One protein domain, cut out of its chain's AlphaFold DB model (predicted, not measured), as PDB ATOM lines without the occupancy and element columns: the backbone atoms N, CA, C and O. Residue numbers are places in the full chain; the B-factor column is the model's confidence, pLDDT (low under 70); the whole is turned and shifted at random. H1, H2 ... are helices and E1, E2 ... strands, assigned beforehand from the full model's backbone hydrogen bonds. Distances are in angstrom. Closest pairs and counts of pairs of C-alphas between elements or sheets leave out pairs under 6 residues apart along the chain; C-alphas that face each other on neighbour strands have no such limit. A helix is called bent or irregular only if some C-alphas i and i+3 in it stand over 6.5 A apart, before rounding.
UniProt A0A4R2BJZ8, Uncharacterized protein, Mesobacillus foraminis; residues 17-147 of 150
ATOM      1  N   SER A  17      30.319  38.206  82.176       96.44
ATOM      2  CA  SER A  17      29.392  37.851  81.099       96.44
ATOM      3  C   SER A  17      28.936  36.398  81.141       96.44
ATOM      4  O   SER A  17      27.842  36.109  80.671       96.44
ATOM      5  N   ASP A  18      29.745  35.498  81.703       96.69
ATOM      6  CA  ASP A  18      29.426  34.070  81.766       96.69
ATOM      7  C   ASP A  18      28.292  33.806  82.770       96.69
ATOM      8  O   ASP A  18      27.467  32.923  82.547       96.69
ATOM      9  N   GLY A  19      28.150  34.664  83.790       95.81
ATOM     10  CA  GLY A  19      27.049  34.624  84.761       95.81
ATOM     11  C   GLY A  19      25.655  34.847  84.165       95.81
ATOM     12  O   GLY A  19      24.657  34.603  84.833       95.81
ATOM     13  N   ILE A  20      25.539  35.246  82.891       96.25
ATOM     14  CA  ILE A  20      24.238  35.269  82.206       96.25
ATOM     15  C   ILE A  20      23.598  33.876  82.110       96.25
ATOM     16  O   ILE A  20      22.386  33.775  81.916       96.25
ATOM     17  N   ARG A  21      24.394  32.804  82.257       96.50
ATOM     18  CA  ARG A  21      23.890  31.427  82.295       96.50
ATOM     19  C   ARG A  21      22.850  31.214  83.399       96.50
ATOM     20  O   ARG A  21      21.899  30.486  83.142       96.50
ATOM     21  N   GLU A  22      22.957  31.923  84.528       96.75
ATOM     22  CA  GLU A  22      22.030  31.798  85.667       96.75
ATOM     23  C   GLU A  22      20.588  32.122  85.254       96.75
ATOM     24  O   GLU A  22      19.651  31.442  85.645       96.75
ATOM     25  N   ILE A  23      20.391  33.083  84.341       96.56
ATOM     26  CA  ILE A  23      19.061  33.394  83.791       96.56
ATOM     27  C   ILE A  23      18.461  32.172  83.078       96.56
ATOM     28  O   ILE A  23      17.260  31.923  83.170       96.56
ATOM     29  N   ARG A  24      19.278  31.409  82.347       96.19
ATOM     30  CA  ARG A  24      18.812  30.203  81.655       96.19
ATOM     31  C   ARG A  24      18.584  29.056  82.629       96.19
ATOM     32  O   ARG A  24      17.612  28.333  82.451       96.19
ATOM     33  N   GLU A  25      19.482  28.880  83.588       95.75
ATOM     34  CA  GLU A  25      19.414  27.810  84.585       95.75
ATOM     35  C   GLU A  25      18.191  27.987  85.489       95.75
ATOM     36  O   GLU A  25      17.368  27.083  85.578       95.75
ATOM     37  N   GLU A  26      17.989  29.183  86.042       96.31
ATOM     38  CA  GLU A  26      16.886  29.477  86.958       96.31
ATOM     39  C   GLU A  26      15.532  29.638  86.248       96.31
ATOM     40  O   GLU A  26      14.501  29.182  86.753       96.31
ATOM     41  N   LEU A  27      15.509  30.331  85.099       95.69
ATOM     42  CA  LEU A  27      14.269  30.823  84.479       95.69
ATOM     43  C   LEU A  27      13.922  30.161  83.139       95.69
ATOM     44  O   LEU A  27      12.830  30.390  82.609       95.69
ATOM     45  N   GLY A  28      14.844  29.396  82.550       95.50
ATOM     46  CA  GLY A  28      14.657  28.726  81.259       95.50
ATOM     47  C   GLY A  28      14.729  29.644  80.033       95.50
ATOM     48  O   GLY A  28      14.615  29.169  78.901       95.50
ATOM     49  N   ILE A  29      14.948  30.951  80.218       95.38
ATOM     50  CA  ILE A  29      15.001  31.932  79.124       95.38
ATOM     51  C   ILE A  29      16.438  32.201  78.675       95.38
ATOM     52  O   ILE A  29      17.395  32.082  79.432       95.38
ATOM     53  N   SER A  30      16.601  32.600  77.415       94.31
ATOM     54  CA  SER A  30      17.897  33.023  76.878       94.31
ATOM     55  C   SER A  30      17.898  34.523  76.620       94.31
ATOM     56  O   SER A  30      17.043  35.026  75.898       94.31
ATOM     57  N   VAL A  31      18.883  35.213  77.188       94.81
ATOM     58  CA  VAL A  31      19.112  36.653  77.027       94.81
ATOM     59  C   VAL A  31      20.523  36.859  76.474       94.81
ATOM     60  O   VAL A  31      21.424  36.077  76.785       94.81
ATOM     61  N   CYS A  32      20.723  37.872  75.630       94.88
ATOM     62  CA  CYS A  32      22.059  38.268  75.193       94.88
ATOM     63  C   CYS A  32      22.676  39.226  76.217       94.88
ATOM     64  O   CYS A  32      22.013  40.146  76.690       94.88
ATOM     65  N   PHE A  33      23.959  39.048  76.536       95.38
ATOM     66  CA  PHE A  33      24.642  39.919  77.496       95.38
ATOM     67  C   PHE A  33      24.689  41.379  77.036       95.38
ATOM     68  O   PHE A  33      24.573  42.281  77.860       95.38
ATOM     69  N   ASP A  34      24.779  41.613  75.727       95.38
ATOM     70  CA  ASP A  34      24.806  42.961  75.153       95.38
ATOM     71  C   ASP A  34      23.469  43.709  75.299       95.38
ATOM     72  O   ASP A  34      23.445  44.939  75.228       95.38
ATOM     73  N   ASP A  35      22.373  42.991  75.572       94.19
ATOM     74  CA  ASP A  35      21.062  43.584  75.847       94.19
ATOM     75  C   ASP A  35      20.896  43.963  77.333       94.19
ATOM     76  O   ASP A  35      19.923  44.617  77.716       94.19
ATOM     77  N   LEU A  36      21.838  43.570  78.201       95.56
ATOM     78  CA  LEU A  36      21.801  43.902  79.621       95.56
ATOM     79  C   LEU A  36      22.327  45.318  79.879       95.56
ATOM     80  O   LEU A  36      23.477  45.674  79.610       95.56
ATOM     81  N   HIS A  37      21.519  46.128  80.553       95.75
ATOM     82  CA  HIS A  37      21.937  47.427  81.049       95.75
ATOM     83  C   HIS A  37      22.641  47.282  82.393       95.75
ATOM     84  O   HIS A  37      22.010  47.129  83.438       95.75
ATOM     85  N   ARG A  38      23.968  47.413  82.397       95.62
ATOM     86  CA  ARG A  38      24.735  47.449  83.647       95.62
ATOM     87  C   ARG A  38      24.268  48.599  84.551       95.62
ATOM     88  O   ARG A  38      24.244  49.760  84.117       95.62
ATOM     89  N   LEU A  39      23.938  48.264  85.802       96.38
ATOM     90  CA  LEU A  39      23.611  49.218  86.868       96.38
ATOM     91  C   LEU A  39      24.837  49.539  87.728       96.38
ATOM     92  O   LEU A  39      25.043  50.691  88.091       96.38
ATOM     93  N   GLY A  40      25.694  48.554  88.005       94.44
ATOM     94  CA  GLY A  40      26.917  48.782  88.772       94.44
ATOM     95  C   GLY A  40      27.445  47.535  89.465       94.44
ATOM     96  O   GLY A  40      26.982  46.426  89.205       94.44
ATOM     97  N   VAL A  41      28.429  47.740  90.343       95.56
ATOM     98  CA  VAL A  41      28.848  46.737  91.328       95.56
ATOM     99  C   VAL A  41      28.471  47.254  92.704       95.56
ATOM    100  O   VAL A  41      28.909  48.343  93.085       95.56
ATOM    101  N   PHE A  42      27.672  46.490  93.439       93.31
ATOM    102  CA  PHE A  42      27.211  46.867  94.767       93.31
ATOM    103  C   PHE A  42      27.800  45.914  95.807       93.31
ATOM    104  O   PHE A  42      27.503  44.719  95.760       93.31
ATOM    105  N   PRO A  43      28.644  46.408  96.729       91.38
ATOM    106  CA  PRO A  43      29.071  45.601  97.853       91.38
ATOM    107  C   PRO A  43      27.901  45.408  98.820       91.38
ATOM    108  O   PRO A  43      27.181  46.364  99.116       91.38
ATOM    109  N   TYR A  44      27.740  44.201  99.347       88.38
ATOM    110  CA  TYR A  44      26.851  43.956 100.478       88.38
ATOM    111  C   TYR A  44      27.399  42.861 101.385       88.38
ATOM    112  O   TYR A  44      28.283  42.089 101.009       88.38
ATOM    113  N   SER A  45      26.863  42.800 102.602       88.81
ATOM    114  CA  SER A  45      27.102  41.686 103.504       88.81
ATOM    115  C   SER A  45      25.795  41.208 104.112       88.81
ATOM    116  O   SER A  45      24.985  42.010 104.576       88.81
ATOM    117  N   ILE A  46      25.596  39.895 104.104       86.50
ATOM    118  CA  ILE A  46      24.489  39.244 104.793       86.50
ATOM    119  C   ILE A  46      25.099  38.364 105.872       86.50
ATOM    120  O   ILE A  46      26.014  37.584 105.627       86.50
ATOM    121  N   ARG A  47      24.594  38.493 107.097       84.00
ATOM    122  CA  ARG A  47      24.939  37.568 108.172       84.00
ATOM    123  C   ARG A  47      23.781  36.608 108.376       84.00
ATOM    124  O   ARG A  47      22.692  37.040 108.751       84.00
ATOM    125  N   HIS A  48      24.039  35.325 108.168       80.44
ATOM    126  CA  HIS A  48      23.088  34.258 108.431       80.44
ATOM    127  C   HIS A  48      23.709  33.277 109.420       80.44
ATOM    128  O   HIS A  48      24.657  32.574 109.084       80.44
ATOM    129  N   GLU A  49      23.181  33.249 110.647       84.81
ATOM    130  CA  GLU A  49      23.717  32.434 111.746       84.81
ATOM    131  C   GLU A  49      25.233  32.667 111.940       84.81
ATOM    132  O   GLU A  49      25.659  33.781 112.284       84.81
ATOM    133  N   ASP A  50      26.037  31.632 111.688       89.75
ATOM    134  CA  ASP A  50      27.496  31.628 111.808       89.75
ATOM    135  C   ASP A  50      28.219  31.936 110.483       89.75
ATOM    136  O   ASP A  50      29.449  31.991 110.444       89.75
ATOM    137  N   ILE A  51      27.475  32.181 109.401       90.19
ATOM    138  CA  ILE A  51      28.010  32.518 108.082       90.19
ATOM    139  C   ILE A  51      27.922  34.031 107.868       90.19
ATOM    140  O   ILE A  51      26.883  34.665 108.070       90.19
ATOM    141  N   ILE A  52      29.045  34.616 107.450       88.56
ATOM    142  CA  ILE A  52      29.106  35.990 106.957       88.56
ATOM    143  C   ILE A  52      29.346  35.908 105.461       88.56
ATOM    144  O   ILE A  52      30.445  35.572 105.021       88.56
ATOM    145  N   ASP A  53      28.319  36.257 104.713       89.38
ATOM    146  CA  ASP A  53      28.391  36.416 103.280       89.38
ATOM    147  C   ASP A  53      28.804  37.855 102.942       89.38
ATOM    148  O   ASP A  53      28.323  38.819 103.554       89.38
ATOM    149  N   ARG A  54      29.765  38.007 102.033       91.94
ATOM    150  CA  ARG A  54      30.346  39.292 101.622       91.94
ATOM    151  C   ARG A  54      30.579  39.258 100.132       91.94
ATOM    152  O   ARG A  54      31.497  38.590  99.660       91.94
ATOM    153  N   GLU A  55      29.813  40.063  99.423       92.00
ATOM    154  CA  GLU A  55      29.766  39.987  97.975       92.00
ATOM    155  C   GLU A  55      29.972  41.340  97.317       92.00
ATOM    156  O   GLU A  55      29.635  42.392  97.866       92.00
ATOM    157  N   TYR A  56      30.490  41.283  96.093       93.88
ATOM    158  CA  TYR A  56      30.458  42.370  95.126       93.88
ATOM    159  C   TYR A  56      29.501  41.976  94.002       93.88
ATOM    160  O   TYR A  56      29.905  41.347  93.024       93.88
ATOM    161  N   ALA A  57      28.229  42.347  94.131       94.19
ATOM    162  CA  ALA A  57      27.217  41.961  93.158       94.19
ATOM    163  C   ALA A  57      27.287  42.838  91.909       94.19
ATOM    164  O   ALA A  57      27.093  44.054  91.977       94.19
ATOM    165  N   ASN A  58      27.539  42.213  90.758       96.50
ATOM    166  CA  ASN A  58      27.425  42.855  89.453       96.50
ATOM    167  C   ASN A  58      25.951  42.856  89.048       96.50
ATOM    168  O   ASN A  58      25.409  41.816  88.691       96.50
ATOM    169  N   VAL A  59      25.300  44.017  89.121       96.56
ATOM    170  CA  VAL A  59      23.856  44.117  88.900       96.56
ATOM    171  C   VAL A  59      23.564  44.702  87.527       96.56
ATOM    172  O   VAL A  59      24.134  45.720  87.110       96.56
ATOM    173  N   PHE A  60      22.625  44.052  86.854       96.94
ATOM    174  CA  PHE A  60      22.161  44.374  85.518       96.94
ATOM    175  C   PHE A  60      20.644  44.544  85.514       96.94
ATOM    176  O   PHE A  60      19.941  44.048  86.391       96.94
ATOM    177  N   LEU A  61      20.157  45.267  84.516       96.25
ATOM    178  CA  LEU A  61      18.747  45.487  84.245       96.25
ATOM    179  C   LEU A  61      18.452  45.047  82.816       96.25
ATOM    180  O   LEU A  61      19.230  45.338  81.911       96.25
ATOM    181  N   TYR A  62      17.318  44.391  82.620       95.00
ATOM    182  CA  TYR A  62      16.875  43.925  81.317       95.00
ATOM    183  C   TYR A  62      15.434  44.374  81.071       95.00
ATOM    184  O   TYR A  62      14.557  44.113  81.895       95.00
ATOM    185  N   GLU A  63      15.204  45.062  79.955       90.94
ATOM    186  CA  GLU A  63      13.857  45.357  79.459       90.94
ATOM    187  C   GLU A  63      13.351  44.124  78.705       90.94
ATOM    188  O   GLU A  63      13.988  43.669  77.756       90.94
ATOM    189  N   HIS A  64      12.217  43.564  79.129       84.56
ATOM    190  CA  HIS A  64      11.705  42.325  78.556       84.56
ATOM    191  C   HIS A  64      10.311  42.482  77.949       84.56
ATOM    192  O   HIS A  64       9.456  43.199  78.463       84.56
ATOM    193  N   CYS A  65      10.049  41.712  76.893       85.75
ATOM    194  CA  CYS A  65       8.717  41.537  76.308       85.75
ATOM    195  C   CYS A  65       8.133  40.134  76.555       85.75
ATOM    196  O   CYS A  65       7.136  39.767  75.937       85.75
ATOM    197  N   PHE A  66       8.762  39.345  77.435       91.25
ATOM    198  CA  PHE A  66       8.309  37.992  77.761       91.25
ATOM    199  C   PHE A  66       6.907  37.955  78.375       91.25
ATOM    200  O   PHE A  66       6.484  38.841  79.125       91.25
ATOM    201  N   THR A  67       6.234  36.852  78.099       92.19
ATOM    202  CA  THR A  67       5.000  36.388  78.711       92.19
ATOM    203  C   THR A  67       5.305  35.269  79.702       92.19
ATOM    204  O   THR A  67       6.380  34.681  79.685       92.19
ATOM    205  N   HIS A  68       4.334  34.911  80.540       90.12
ATOM    206  CA  HIS A  68       4.502  33.822  81.505       90.12
ATOM    207  C   HIS A  68       4.825  32.457  80.872       90.12
ATOM    208  O   HIS A  68       5.331  31.582  81.559       90.12
ATOM    209  N   LYS A  69       4.529  32.271  79.578       91.31
ATOM    210  CA  LYS A  69       4.747  31.015  78.844       91.31
ATOM    211  C   LYS A  69       6.179  30.827  78.357       91.31
ATOM    212  O   LYS A  69       6.514  29.741  77.903       91.31
ATOM    213  N   ASP A  70       6.986  31.881  78.403       93.12
ATOM    214  CA  ASP A  70       8.371  31.829  77.937       93.12
ATOM    215  C   ASP A  70       9.307  31.219  78.991       93.12
ATOM    216  O   ASP A  70      10.440  30.872  78.680       93.12
ATOM    217  N   PHE A  71       8.833  31.084  80.231       93.44
ATOM    218  CA  PHE A  71       9.624  30.656  81.375       93.44
ATOM    219  C   PHE A  71       9.473  29.159  81.626       93.44
ATOM    220  O   PHE A  71       8.361  28.631  81.631       93.44
ATOM    221  N   LEU A  72      10.597  28.511  81.917       93.38
ATOM    222  CA  LEU A  72      10.661  27.146  82.428       93.38
ATOM    223  C   LEU A  72      11.528  27.183  83.681       93.38
ATOM    224  O   LEU A  72      12.753  27.148  83.596       93.38
ATOM    225  N   LEU A  73      10.879  27.355  84.830       94.38
ATOM    226  CA  LEU A  73      11.570  27.581  86.094       94.38
ATOM    227  C   LEU A  73      12.241  26.297  86.589       94.38
ATOM    228  O   LEU A  73      11.621  25.230  86.585       94.38
ATOM    229  N   GLN A  74      13.463  26.416  87.104       94.56
ATOM    230  CA  GLN A  74      14.085  25.348  87.881       94.56
ATOM    231  C   GLN A  74      13.470  25.329  89.284       94.56
ATOM    232  O   GLN A  74      13.791  26.163  90.131       94.56
ATOM    233  N   GLY A  75      12.553  24.390  89.528       90.88
ATOM    234  CA  GLY A  75      11.709  24.366  90.728       90.88
ATOM    235  C   GLY A  75      12.465  24.244  92.058       90.88
ATOM    236  O   GLY A  75      11.929  24.634  93.096       90.88
ATOM    237  N   GLU A  76      13.699  23.736  92.038       91.81
ATOM    238  CA  GLU A  76      14.588  23.671  93.202       91.81
ATOM    239  C   GLU A  76      15.110  25.049  93.639       91.81
ATOM    240  O   GLU A  76      15.405  25.237  94.819       91.81
ATOM    241  N   GLU A  77      15.195  26.012  92.717       90.69
ATOM    242  CA  GLU A  77      15.743  27.352  92.969       90.69
ATOM    243  C   GLU A  77      14.667  28.439  92.919       90.69
ATOM    244  O   GLU A  77      14.616  29.313  93.790       90.69
ATOM    245  N   VAL A  78      13.749  28.358  91.949       94.25
ATOM    246  CA  VAL A  78      12.735  29.385  91.693       94.25
ATOM    247  C   VAL A  78      11.334  28.782  91.696       94.25
ATOM    248  O   VAL A  78      10.894  28.115  90.765       94.25
ATOM    249  N   SER A  79      10.566  29.095  92.740       92.94
ATOM    250  CA  SER A  79       9.179  28.626  92.885       92.94
ATOM    251  C   SER A  79       8.136  29.488  92.152       92.94
ATOM    252  O   SER A  79       6.942  29.191  92.201       92.94
ATOM    253  N   GLY A  80       8.548  30.606  91.554       94.31
ATOM    254  CA  GLY A  80       7.664  31.537  90.854       94.31
ATOM    255  C   GLY A  80       8.247  32.943  90.753       94.31
ATOM    256  O   GLY A  80       9.105  33.331  91.545       94.31
ATOM    257  N   LEU A  81       7.734  33.723  89.804       95.56
ATOM    258  CA  LEU A  81       8.101  35.125  89.614       95.56
ATOM    259  C   LEU A  81       6.926  36.028  89.960       95.56
ATOM    260  O   LEU A  81       5.787  35.745  89.589       95.56
ATOM    261  N   TYR A  82       7.221  37.146  90.616       96.19
ATOM    262  CA  TYR A  82       6.241  38.171  90.953       96.19
ATOM    263  C   TYR A  82       6.687  39.527  90.415       96.19
ATOM    264  O   TYR A  82       7.857  39.896  90.516       96.19
ATOM    265  N   LYS A  83       5.736  40.281  89.874       95.25
ATOM    266  CA  LYS A  83       5.905  41.668  89.459       95.25
ATOM    267  C   LYS A  83       5.499  42.598  90.584       95.25
ATOM    268  O   LYS A  83       4.485  42.399  91.251       95.25
ATOM    269  N   ILE A  84       6.316  43.620  90.783       96.44
ATOM    270  CA  ILE A  84       6.126  44.638  91.805       96.44
ATOM    271  C   ILE A  84       6.350  45.990  91.144       96.44
ATOM    272  O   ILE A  84       7.302  46.170  90.388       96.44
ATOM    273  N   GLU A  85       5.472  46.939  91.445       96.25
ATOM    274  CA  GLU A  85       5.613  48.314  90.986       96.25
ATOM    275  C   GLU A  85       6.803  48.987  91.702       96.25
ATOM    276  O   GLU A  85       6.925  48.927  92.931       96.25
ATOM    277  N   LEU A  86       7.713  49.585  90.924       96.06
ATOM    278  CA  LEU A  86       9.008  50.077  91.405       96.06
ATOM    279  C   LEU A  86       8.870  51.139  92.503       96.06
ATOM    280  O   LEU A  86       9.607  51.098  93.490       96.06
ATOM    281  N   GLU A  87       7.944  52.083  92.354       96.75
ATOM    282  CA  GLU A  87       7.742  53.164  93.319       96.75
ATOM    283  C   GLU A  87       7.154  52.637  94.628       96.75
ATOM    284  O   GLU A  87       7.617  53.002  95.709       96.75
ATOM    285  N   SER A  88       6.231  51.682  94.559       97.69
ATOM    286  CA  SER A  88       5.707  50.972  95.721       97.69
ATOM    287  C   SER A  88       6.815  50.214  96.446       97.69
ATOM    288  O   SER A  88       6.911  50.296  97.672       97.69
ATOM    289  N   PHE A  89       7.698  49.525  95.714       97.12
ATOM    290  CA  PHE A  89       8.872  48.896  96.315       97.12
ATOM    291  C   PHE A  89       9.794  49.930  96.974       97.12
ATOM    292  O   PHE A  89      10.238  49.727  98.103       97.12
ATOM    293  N   ALA A  90      10.024  51.080  96.339       97.44
ATOM    294  CA  ALA A  90      10.821  52.152  96.926       97.44
ATOM    295  C   ALA A  90      10.211  52.708  98.223       97.44
ATOM    296  O   ALA A  90      10.945  52.956  99.181       97.44
ATOM    297  N   GLU A  91       8.887  52.853  98.279       97.69
ATOM    298  CA  GLU A  91       8.156  53.250  99.484       97.69
ATOM    299  C   GLU A  91       8.223  52.191 100.592       97.69
ATOM    300  O   GLU A  91       8.269  52.543 101.773       97.69
ATOM    301  N   LEU A  92       8.266  50.899 100.244       97.38
ATOM    302  CA  LEU A  92       8.509  49.828 101.214       97.38
ATOM    303  C   LEU A  92       9.919  49.941 101.815       97.38
ATOM    304  O   LEU A  92      10.082  49.871 103.032       97.38
ATOM    305  N   ILE A  93      10.937  50.147 100.974       96.31
ATOM    306  CA  ILE A  93      12.343  50.256 101.400       96.31
ATOM    307  C   ILE A  93      12.602  51.525 102.229       96.31
ATOM    308  O   ILE A  93      13.436  51.512 103.138       96.31
ATOM    309  N   SER A  94      11.905  52.628 101.946       95.25
ATOM    310  CA  SER A  94      12.001  53.860 102.742       95.25
ATOM    311  C   SER A  94      11.210  53.805 104.055       95.25
ATOM    312  O   SER A  94      11.415  54.665 104.911       95.25
ATOM    313  N   GLY A  95      10.325  52.816 104.220       95.69
ATOM    314  CA  GLY A  95       9.408  52.705 105.354       95.69
ATOM    315  C   GLY A  95       8.153  53.580 105.239       95.69
ATOM    316  O   GLY A  95       7.401  53.683 106.205       95.69
ATOM    317  N   CYS A  96       7.906  54.203 104.080       97.12
ATOM    318  CA  CYS A  96       6.665  54.934 103.796       97.12
ATOM    319  C   CYS A  96       5.456  53.992 103.685       97.12
ATOM    320  O   CYS A  96       4.352  54.353 104.090       97.12
ATOM    321  N   LYS A  97       5.674  52.775 103.174       97.69
ATOM    322  CA  LYS A  97       4.713  51.669 103.194       97.69
ATOM    323  C   LYS A  97       5.244  50.543 104.074       97.69
ATOM    324  O   LYS A  97       6.440  50.274 104.114       97.69
ATOM    325  N   THR A  98       4.342  49.858 104.767       97.75
ATOM    326  CA  THR A  98       4.663  48.639 105.529       97.75
ATOM    327  C   THR A  98       4.408  47.369 104.721       97.75
ATOM    328  O   THR A  98       4.943  46.310 105.057       97.75
ATOM    329  N   GLU A  99       3.611  47.478 103.658       98.00
ATOM    330  CA  GLU A  99       3.252  46.400 102.748       98.00
ATOM    331  C   GLU A  99       2.964  46.917 101.333       98.00
ATOM    332  O   GLU A  99       2.571  48.070 101.146       98.00
ATOM    333  N   ILE A 100       3.183  46.052 100.344       98.19
ATOM    334  CA  ILE A 100       2.967  46.305  98.916       98.19
ATOM    335  C   ILE A 100       2.315  45.092  98.259       98.19
ATOM    336  O   ILE A 100       2.382  43.983  98.788       98.19
ATOM    337  N   LEU A 101       1.707  45.300  97.096       98.19
ATOM    338  CA  LEU A 101       1.163  44.216  96.287       98.19
ATOM    339  C   LEU A 101       2.243  43.663  95.355       98.19
ATOM    340  O   LEU A 101       3.014  44.426  94.772       98.19
ATOM    341  N   ALA A 102       2.277  42.342  95.229       97.50
ATOM    342  CA  ALA A 102       3.084  41.635  94.250       97.50
ATOM    343  C   ALA A 102       2.169  40.725  93.424       97.50
ATOM    344  O   ALA A 102       1.440  39.897  93.978       97.50
ATOM    345  N   GLU A 103       2.190  40.907  92.110       96.62
ATOM    346  CA  GLU A 103       1.351  40.181  91.160       96.62
ATOM    347  C   GLU A 103       2.125  38.984  90.615       96.62
ATOM    348  O   GLU A 103       3.245  39.128  90.129       96.62
ATOM    349  N   GLU A 104       1.556  37.790  90.711       95.19
ATOM    350  CA  GLU A 104       2.165  36.576  90.180       95.19
ATOM    351  C   GLU A 104       2.313  36.699  88.660       95.19
ATOM    352  O   GLU A 104       1.339  36.896  87.934       95.19
ATOM    353  N   PHE A 105       3.547  36.576  88.185       94.69
ATOM    354  CA  PHE A 105       3.880  36.650  86.771       94.69
ATOM    355  C   PHE A 105       4.181  35.281  86.175       94.69
ATOM    356  O   PHE A 105       3.773  35.026  85.051       94.69
ATOM    357  N   VAL A 106       4.846  34.394  86.920       93.56
ATOM    358  CA  VAL A 106       5.087  32.999  86.524       93.56
ATOM    359  C   VAL A 106       4.820  32.113  87.728       93.56
ATOM    360  O   VAL A 106       5.341  32.374  88.812       93.56
ATOM    361  N   SER A 107       4.008  31.077  87.534       84.94
ATOM    362  CA  SER A 107       3.745  30.059  88.550       84.94
ATOM    363  C   SER A 107       4.600  28.829  88.260       84.94
ATOM    364  O   SER A 107       4.727  28.453  87.100       84.94
ATOM    365  N   ALA A 108       5.133  28.166  89.289       74.19
ATOM    366  CA  ALA A 108       5.806  26.875  89.110       74.19
ATOM    367  C   ALA A 108       4.847  25.751  88.661       74.19
ATOM    368  O   ALA A 108       5.290  24.718  88.172       74.19
ATOM    369  N   SER A 109       3.529  25.928  88.822       70.38
ATOM    370  CA  SER A 109       2.533  25.003  88.274       70.38
ATOM    371  C   SER A 109       2.182  25.394  86.833       70.38
ATOM    372  O   SER A 109       1.515  26.411  86.630       70.38
ATOM    373  N   GLU A 110       2.582  24.574  85.860       63.00
ATOM    374  CA  GLU A 110       2.459  24.852  84.415       63.00
ATOM    375  C   GLU A 110       1.005  24.978  83.902       63.00
ATOM    376  O   GLU A 110       0.762  25.548  82.840       63.00
ATOM    377  N   ASP A 111       0.012  24.522  84.671       69.06
ATOM    378  CA  ASP A 111      -1.364  24.336  84.183       69.06
ATOM    379  C   ASP A 111      -2.323  25.520  84.406       69.06
ATOM    380  O   ASP A 111      -3.529  25.399  84.166       69.06
ATOM    381  N   ARG A 112      -1.844  26.683  84.874       80.75
ATOM    382  CA  ARG A 112      -2.729  27.842  85.090       80.75
ATOM    383  C   ARG A 112      -2.130  29.166  84.656       80.75
ATOM    384  O   ARG A 112      -0.934  29.405  84.776       80.75
ATOM    385  N   VAL A 113      -3.015  30.066  84.230       83.06
ATOM    386  CA  VAL A 113      -2.671  31.475  84.030       83.06
ATOM    387  C   VAL A 113      -2.333  32.081  85.399       83.06
ATOM    388  O   VAL A 113      -3.183  32.022  86.294       83.06
ATOM    389  N   PRO A 114      -1.127  32.647  85.583       86.88
ATOM    390  CA  PRO A 114      -0.767  33.355  86.806       86.88
ATOM    391  C   PRO A 114      -1.737  34.509  87.059       86.88
ATOM    392  O   PRO A 114      -2.006  35.316  86.168       86.88
ATOM    393  N   SER A 115      -2.311  34.555  88.258       89.50
ATOM    394  CA  SER A 115      -3.321  35.563  88.607       89.50
ATOM    395  C   SER A 115      -3.365  35.889  90.097       89.50
ATOM    396  O   SER A 115      -4.260  36.609  90.541       89.50
ATOM    397  N   ASN A 116      -2.464  35.317  90.900       93.19
ATOM    398  CA  ASN A 116      -2.449  35.584  92.330       93.19
ATOM    399  C   ASN A 116      -1.879  36.979  92.596       93.19
ATOM    400  O   ASN A 116      -0.906  37.392  91.975       93.19
ATOM    401  N   ILE A 117      -2.444  37.672  93.579       96.25
ATOM    402  CA  ILE A 117      -1.879  38.906  94.119       96.25
ATOM    403  C   ILE A 117      -1.612  38.659  95.596       96.25
ATOM    404  O   ILE A 117      -2.515  38.256  96.333       96.25
ATOM    405  N   ILE A 118      -0.373  38.881  96.026       96.00
ATOM    406  CA  ILE A 118       0.036  38.704  97.419       96.00
ATOM    407  C   ILE A 118       0.413  40.043  98.045       96.00
ATOM    408  O   ILE A 118       0.894  40.952  97.371       96.00
ATOM    409  N   SER A 119       0.222  40.147  99.361       97.62
ATOM    410  CA  SER A 119       0.758  41.254 100.153       97.62
ATOM    411  C   SER A 119       2.166  40.902 100.637       97.62
ATOM    412  O   SER A 119       2.374  39.909 101.345       97.62
ATOM    413  N   ALA A 120       3.149  41.711 100.249       97.56
ATOM    414  CA  ALA A 120       4.547  41.552 100.611       97.56
ATOM    415  C   ALA A 120       4.988  42.639 101.599       97.56
ATOM    416  O   ALA A 120       4.685  43.816 101.438       97.56
ATOM    417  N   ARG A 121       5.740  42.235 102.625       97.50
ATOM    418  CA  ARG A 121       6.383  43.118 103.609       97.50
ATOM    419  C   ARG A 121       7.890  42.953 103.501       97.50
ATOM    420  O   ARG A 121       8.339  41.925 103.003       97.50
ATOM    421  N   LEU A 122       8.665  43.883 104.058       95.38
ATOM    422  CA  LEU A 122      10.133  43.840 103.987       95.38
ATOM    423  C   LEU A 122      10.724  42.488 104.435       95.38
ATOM    424  O   LEU A 122      11.618  41.964 103.787       95.38
ATOM    425  N   LYS A 123      10.153  41.866 105.476       94.81
ATOM    426  CA  LYS A 123      10.567  40.542 105.979       94.81
ATOM    427  C   LYS A 123      10.398  39.377 104.987       94.81
ATOM    428  O   LYS A 123      10.869  38.283 105.267       94.81
ATOM    429  N   HIS A 124       9.644  39.563 103.903       96.25
ATOM    430  CA  HIS A 124       9.466  38.542 102.870       96.25
ATOM    431  C   HIS A 124      10.581  38.591 101.819       96.25
ATOM    432  O   HIS A 124      10.718  37.620 101.079       96.25
ATOM    433  N   PHE A 125      11.368  39.671 101.763       95.06
ATOM    434  CA  PHE A 125      12.499  39.833 100.849       95.06
ATOM    435  C   PHE A 125      13.803  39.326 101.468       95.06
ATOM    436  O   PHE A 125      13.914  39.218 102.691       95.06
ATOM    437  N   VAL A 126      14.801  39.049 100.626       91.38
ATOM    438  CA  VAL A 126      16.179  38.806 101.075       91.38
ATOM    439  C   VAL A 126      16.654  39.970 101.955       91.38
ATOM    440  O   VAL A 126      16.473  41.131 101.572       91.38
ATOM    441  N   PRO A 127      17.225  39.717 103.150       89.31
ATOM    442  CA  PRO A 127      17.607  40.766 104.091       89.31
ATOM    443  C   PRO A 127      18.918  41.450 103.674       89.31
ATOM    444  O   PRO A 127      19.842  41.573 104.477       89.31
ATOM    445  N   HIS A 128      19.009  41.905 102.421       87.81
ATOM    446  CA  HIS A 128      20.071  42.808 101.997       87.81
ATOM    447  C   HIS A 128      20.025  44.090 102.833       87.81
ATOM    448  O   HIS A 128      18.962  44.548 103.270       87.81
ATOM    449  N   GLU A 129      21.188  44.711 103.019       87.19
ATOM    450  CA  GLU A 129      21.271  46.009 103.674       87.19
ATOM    451  C   GLU A 129      20.403  47.043 102.929       87.19
ATOM    452  O   GLU A 129      20.414  47.082 101.695       87.19
ATOM    453  N   PRO A 130      19.698  47.955 103.625       87.38
ATOM    454  CA  PRO A 130      18.857  48.959 102.966       87.38
ATOM    455  C   PRO A 130      19.593  49.813 101.923       87.38
ATOM    456  O   PRO A 130      18.967  50.348 101.008       87.38
ATOM    457  N   ALA A 131      20.915  49.964 102.057       89.69
ATOM    458  CA  ALA A 131      21.753  50.660 101.090       89.69
ATOM    459  C   ALA A 131      21.745  49.978  99.712       89.69
ATOM    460  O   ALA A 131      21.605  50.678  98.711       89.69
ATOM    461  N   TYR A 132      21.804  48.641  99.660       91.88
ATOM    462  CA  TYR A 132      21.766  47.867  98.416       91.88
ATOM    463  C   TYR A 132      20.505  48.195  97.609       91.88
ATOM    464  O   TYR A 132      20.589  48.669  96.477       91.88
ATOM    465  N   TYR A 133      19.331  48.061  98.235       93.62
ATOM    466  CA  TYR A 133      18.060  48.348  97.574       93.62
ATOM    467  C   TYR A 133      17.964  49.798  97.098       93.62
ATOM    468  O   TYR A 133      17.555  50.054  95.967       93.62
ATOM    469  N   LYS A 134      18.383  50.760  97.931       94.19
ATOM    470  CA  LYS A 134      18.382  52.184  97.560       94.19
ATOM    471  C   LYS A 134      19.265  52.464  96.344       94.19
ATOM    472  O   LYS A 134      18.868  53.259  95.495       94.19
ATOM    473  N   MET A 135      20.432  51.825  96.254       94.19
ATOM    474  CA  MET A 135      21.336  51.978  95.112       94.19
ATOM    475  C   MET A 135      20.740  51.376  93.838       94.19
ATOM    476  O   MET A 135      20.712  52.058  92.815       94.19
ATOM    477  N   VAL A 136      20.193  50.156  93.906       95.00
ATOM    478  CA  VAL A 136      19.531  49.511  92.760       95.00
ATOM    479  C   VAL A 136      18.364  50.363  92.258       95.00
ATOM    480  O   VAL A 136      18.333  50.715  91.082       95.00
ATOM    481  N   ILE A 137      17.455  50.784  93.144       96.38
ATOM    482  CA  ILE A 137      16.305  51.634  92.786       96.38
ATOM    483  C   ILE A 137      16.768  52.944  92.133       96.38
ATOM    484  O   ILE A 137      16.191  53.382  91.136       96.38
ATOM    485  N   ALA A 138      17.807  53.584  92.677       96.81
ATOM    486  CA  ALA A 138      18.335  54.825  92.120       96.81
ATOM    487  C   ALA A 138      18.899  54.632  90.703       96.81
ATOM    488  O   ALA A 138      18.626  55.457  89.830       96.81
ATOM    489  N   GLU A 139      19.649  53.556  90.454       96.62
ATOM    490  CA  GLU A 139      20.187  53.268  89.121       96.62
ATOM    491  C   GLU A 139      19.092  52.872  88.124       96.62
ATOM    492  O   GLU A 139      19.106  53.360  86.992       96.62
ATOM    493  N   VAL A 140      18.089  52.092  88.539       96.25
ATOM    494  CA  VAL A 140      16.920  51.773  87.699       96.25
ATOM    495  C   VAL A 140      16.194  53.055  87.281       96.25
ATOM    496  O   VAL A 140      15.995  53.288  86.089       96.25
ATOM    497  N   ARG A 141      15.892  53.958  88.227       96.31
ATOM    498  CA  ARG A 141      15.253  55.253  87.924       96.31
ATOM    499  C   ARG A 141      16.076  56.110  86.962       96.31
ATOM    500  O   ARG A 141      15.503  56.762  86.092       96.31
ATOM    501  N   LYS A 142      17.409  56.106  87.077       96.12
ATOM    502  CA  LYS A 142      18.285  56.807  86.122       96.12
ATOM    503  C   LYS A 142      18.153  56.235  84.711       96.12
ATOM    504  O   LYS A 142      18.089  57.012  83.762       96.12
ATOM    505  N   LYS A 143      18.089  54.905  84.561       94.50
ATOM    506  CA  LYS A 143      17.865  54.264  83.253       94.50
ATOM    507  C   LYS A 143      16.492  54.625  82.681       94.50
ATOM    508  O   LYS A 143      16.417  54.991  81.512       94.50
ATOM    509  N   MET A 144      15.443  54.627  83.508       93.31
ATOM    510  CA  MET A 144      14.096  55.050  83.092       93.31
ATOM    511  C   MET A 144      14.062  56.509  82.633       93.31
ATOM    512  O   MET A 144      13.522  56.822  81.576       93.31
ATOM    513  N   ALA A 145      14.695  57.411  83.388       94.06
ATOM    514  CA  ALA A 145      14.800  58.824  83.022       94.06
ATOM    515  C   ALA A 145      15.584  59.044  81.713       94.06
ATOM    516  O   ALA A 145      15.362  60.037  81.024       94.06
ATOM    517  N   ALA A 146      16.474  58.113  81.355       92.44
ATOM    518  CA  ALA A 146      17.194  58.097  80.084       92.44
ATOM    519  C   ALA A 146      16.401  57.454  78.924       92.44
ATOM    520  O   ALA A 146      16.923  57.366  77.815       92.44
ATOM    521  N   GLY A 147      15.151  57.038  79.156       89.31
ATOM    522  CA  GLY A 147      14.235  56.535  78.129       89.31
ATOM    523  C   GLY A 147      14.041  55.019  78.104       89.31
ATOM    524  O   GLY A 147      13.304  54.544  77.239       89.31
TER     525      GLY A 147
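What this domain is: This is residues 17 to 147 of the 150 residues of an uncharacterized protein of Mesobacillus foraminis (UniProt A0A4R2BJZ8). Two separate antiparallel sheets stand as walls on two sides of the domain, a long bent hairpin of E1 and E2 and a small twisted sheet of E3, E4 and E5, and between them H3 and H2 sit side by side as a bridge, H3 packing on E1 and H2 grazing the small sheet near E4. H1 lies on the side away from these two helices, and the long link of residues 62 to 79 crosses from one sheet to the other. The printed part has 131 residues with three named helices and five named strands in the order H1 E1 E2 E3 H2 E4 E5 H3; the three-stranded sheet has the order E3, E4, E5. The class is mixed, helices and strands; the whole is compact, with a radius of gyration of the C-alphas of 15.7 A and spans of 41 by 38 by 35 A.

How they stand to each other: H1, residues 18 to 27, touches no helix and is not on the three-stranded sheet. E1, residues 37 to 48, and E2, residues 51 to 61, form a hairpin, antiparallel at 163 degrees, with N 42 and O 57 2.9 A apart, within hydrogen-bond range. E1 bends by 59 degrees at residue 40 and E2 by 54 degrees at residue 56. E3, residues 80 to 83, is an edge strand and apart from E2. H2, residues 86 to 94, only grazes the three-stranded sheet with its residues 88 to 92; its closest C-alphas to E4, residues 100 to 107, are those of Ser 88 and Ile 100, 6.3 A. E4 is the inner strand and its pairing is staggered: residues 103 to 107 pair with E3, with N 83 and O 103 at 2.8 A, and residues 100 to 103 pair with E5, residues 117 to 120, with N 102 and O 118 at 2.9 A. E4 and E5 are a hairpin. H3, residues 130 to 145, touches H2 with residues 130 to 137 alone, at a shallow tilt of 28 degrees, opposite ways; the closest C-alphas are those of Ile 93 and Pro 130, 6.8 A. The closest C-alphas of E1 and H3 are those of Leu 39 and Glu 139, 5.8 A. In H2 and H3 every O i to N i+4 pair is within hydrogen-bond range; in H1 3 of 6 are.

Where its parts are: H1 begins at C-alpha 18 (29.426, 34.070, 81.766). E1 measures 30.4 A, E2 28.7 A and E4 19.3 A from first to last C-alpha. H3 measures 22.6 A and ends at C-alpha 145 (14.800, 58.824, 83.022).

The domain as a whole: The C-alphas farthest apart are those of Asp 50 and Gly 147, 43.9 A. The printed part has no cut, and the link from E2 to E3 is long. Mean pLDDT of the printed part is 92.9; residues 110 to 111 are under 70.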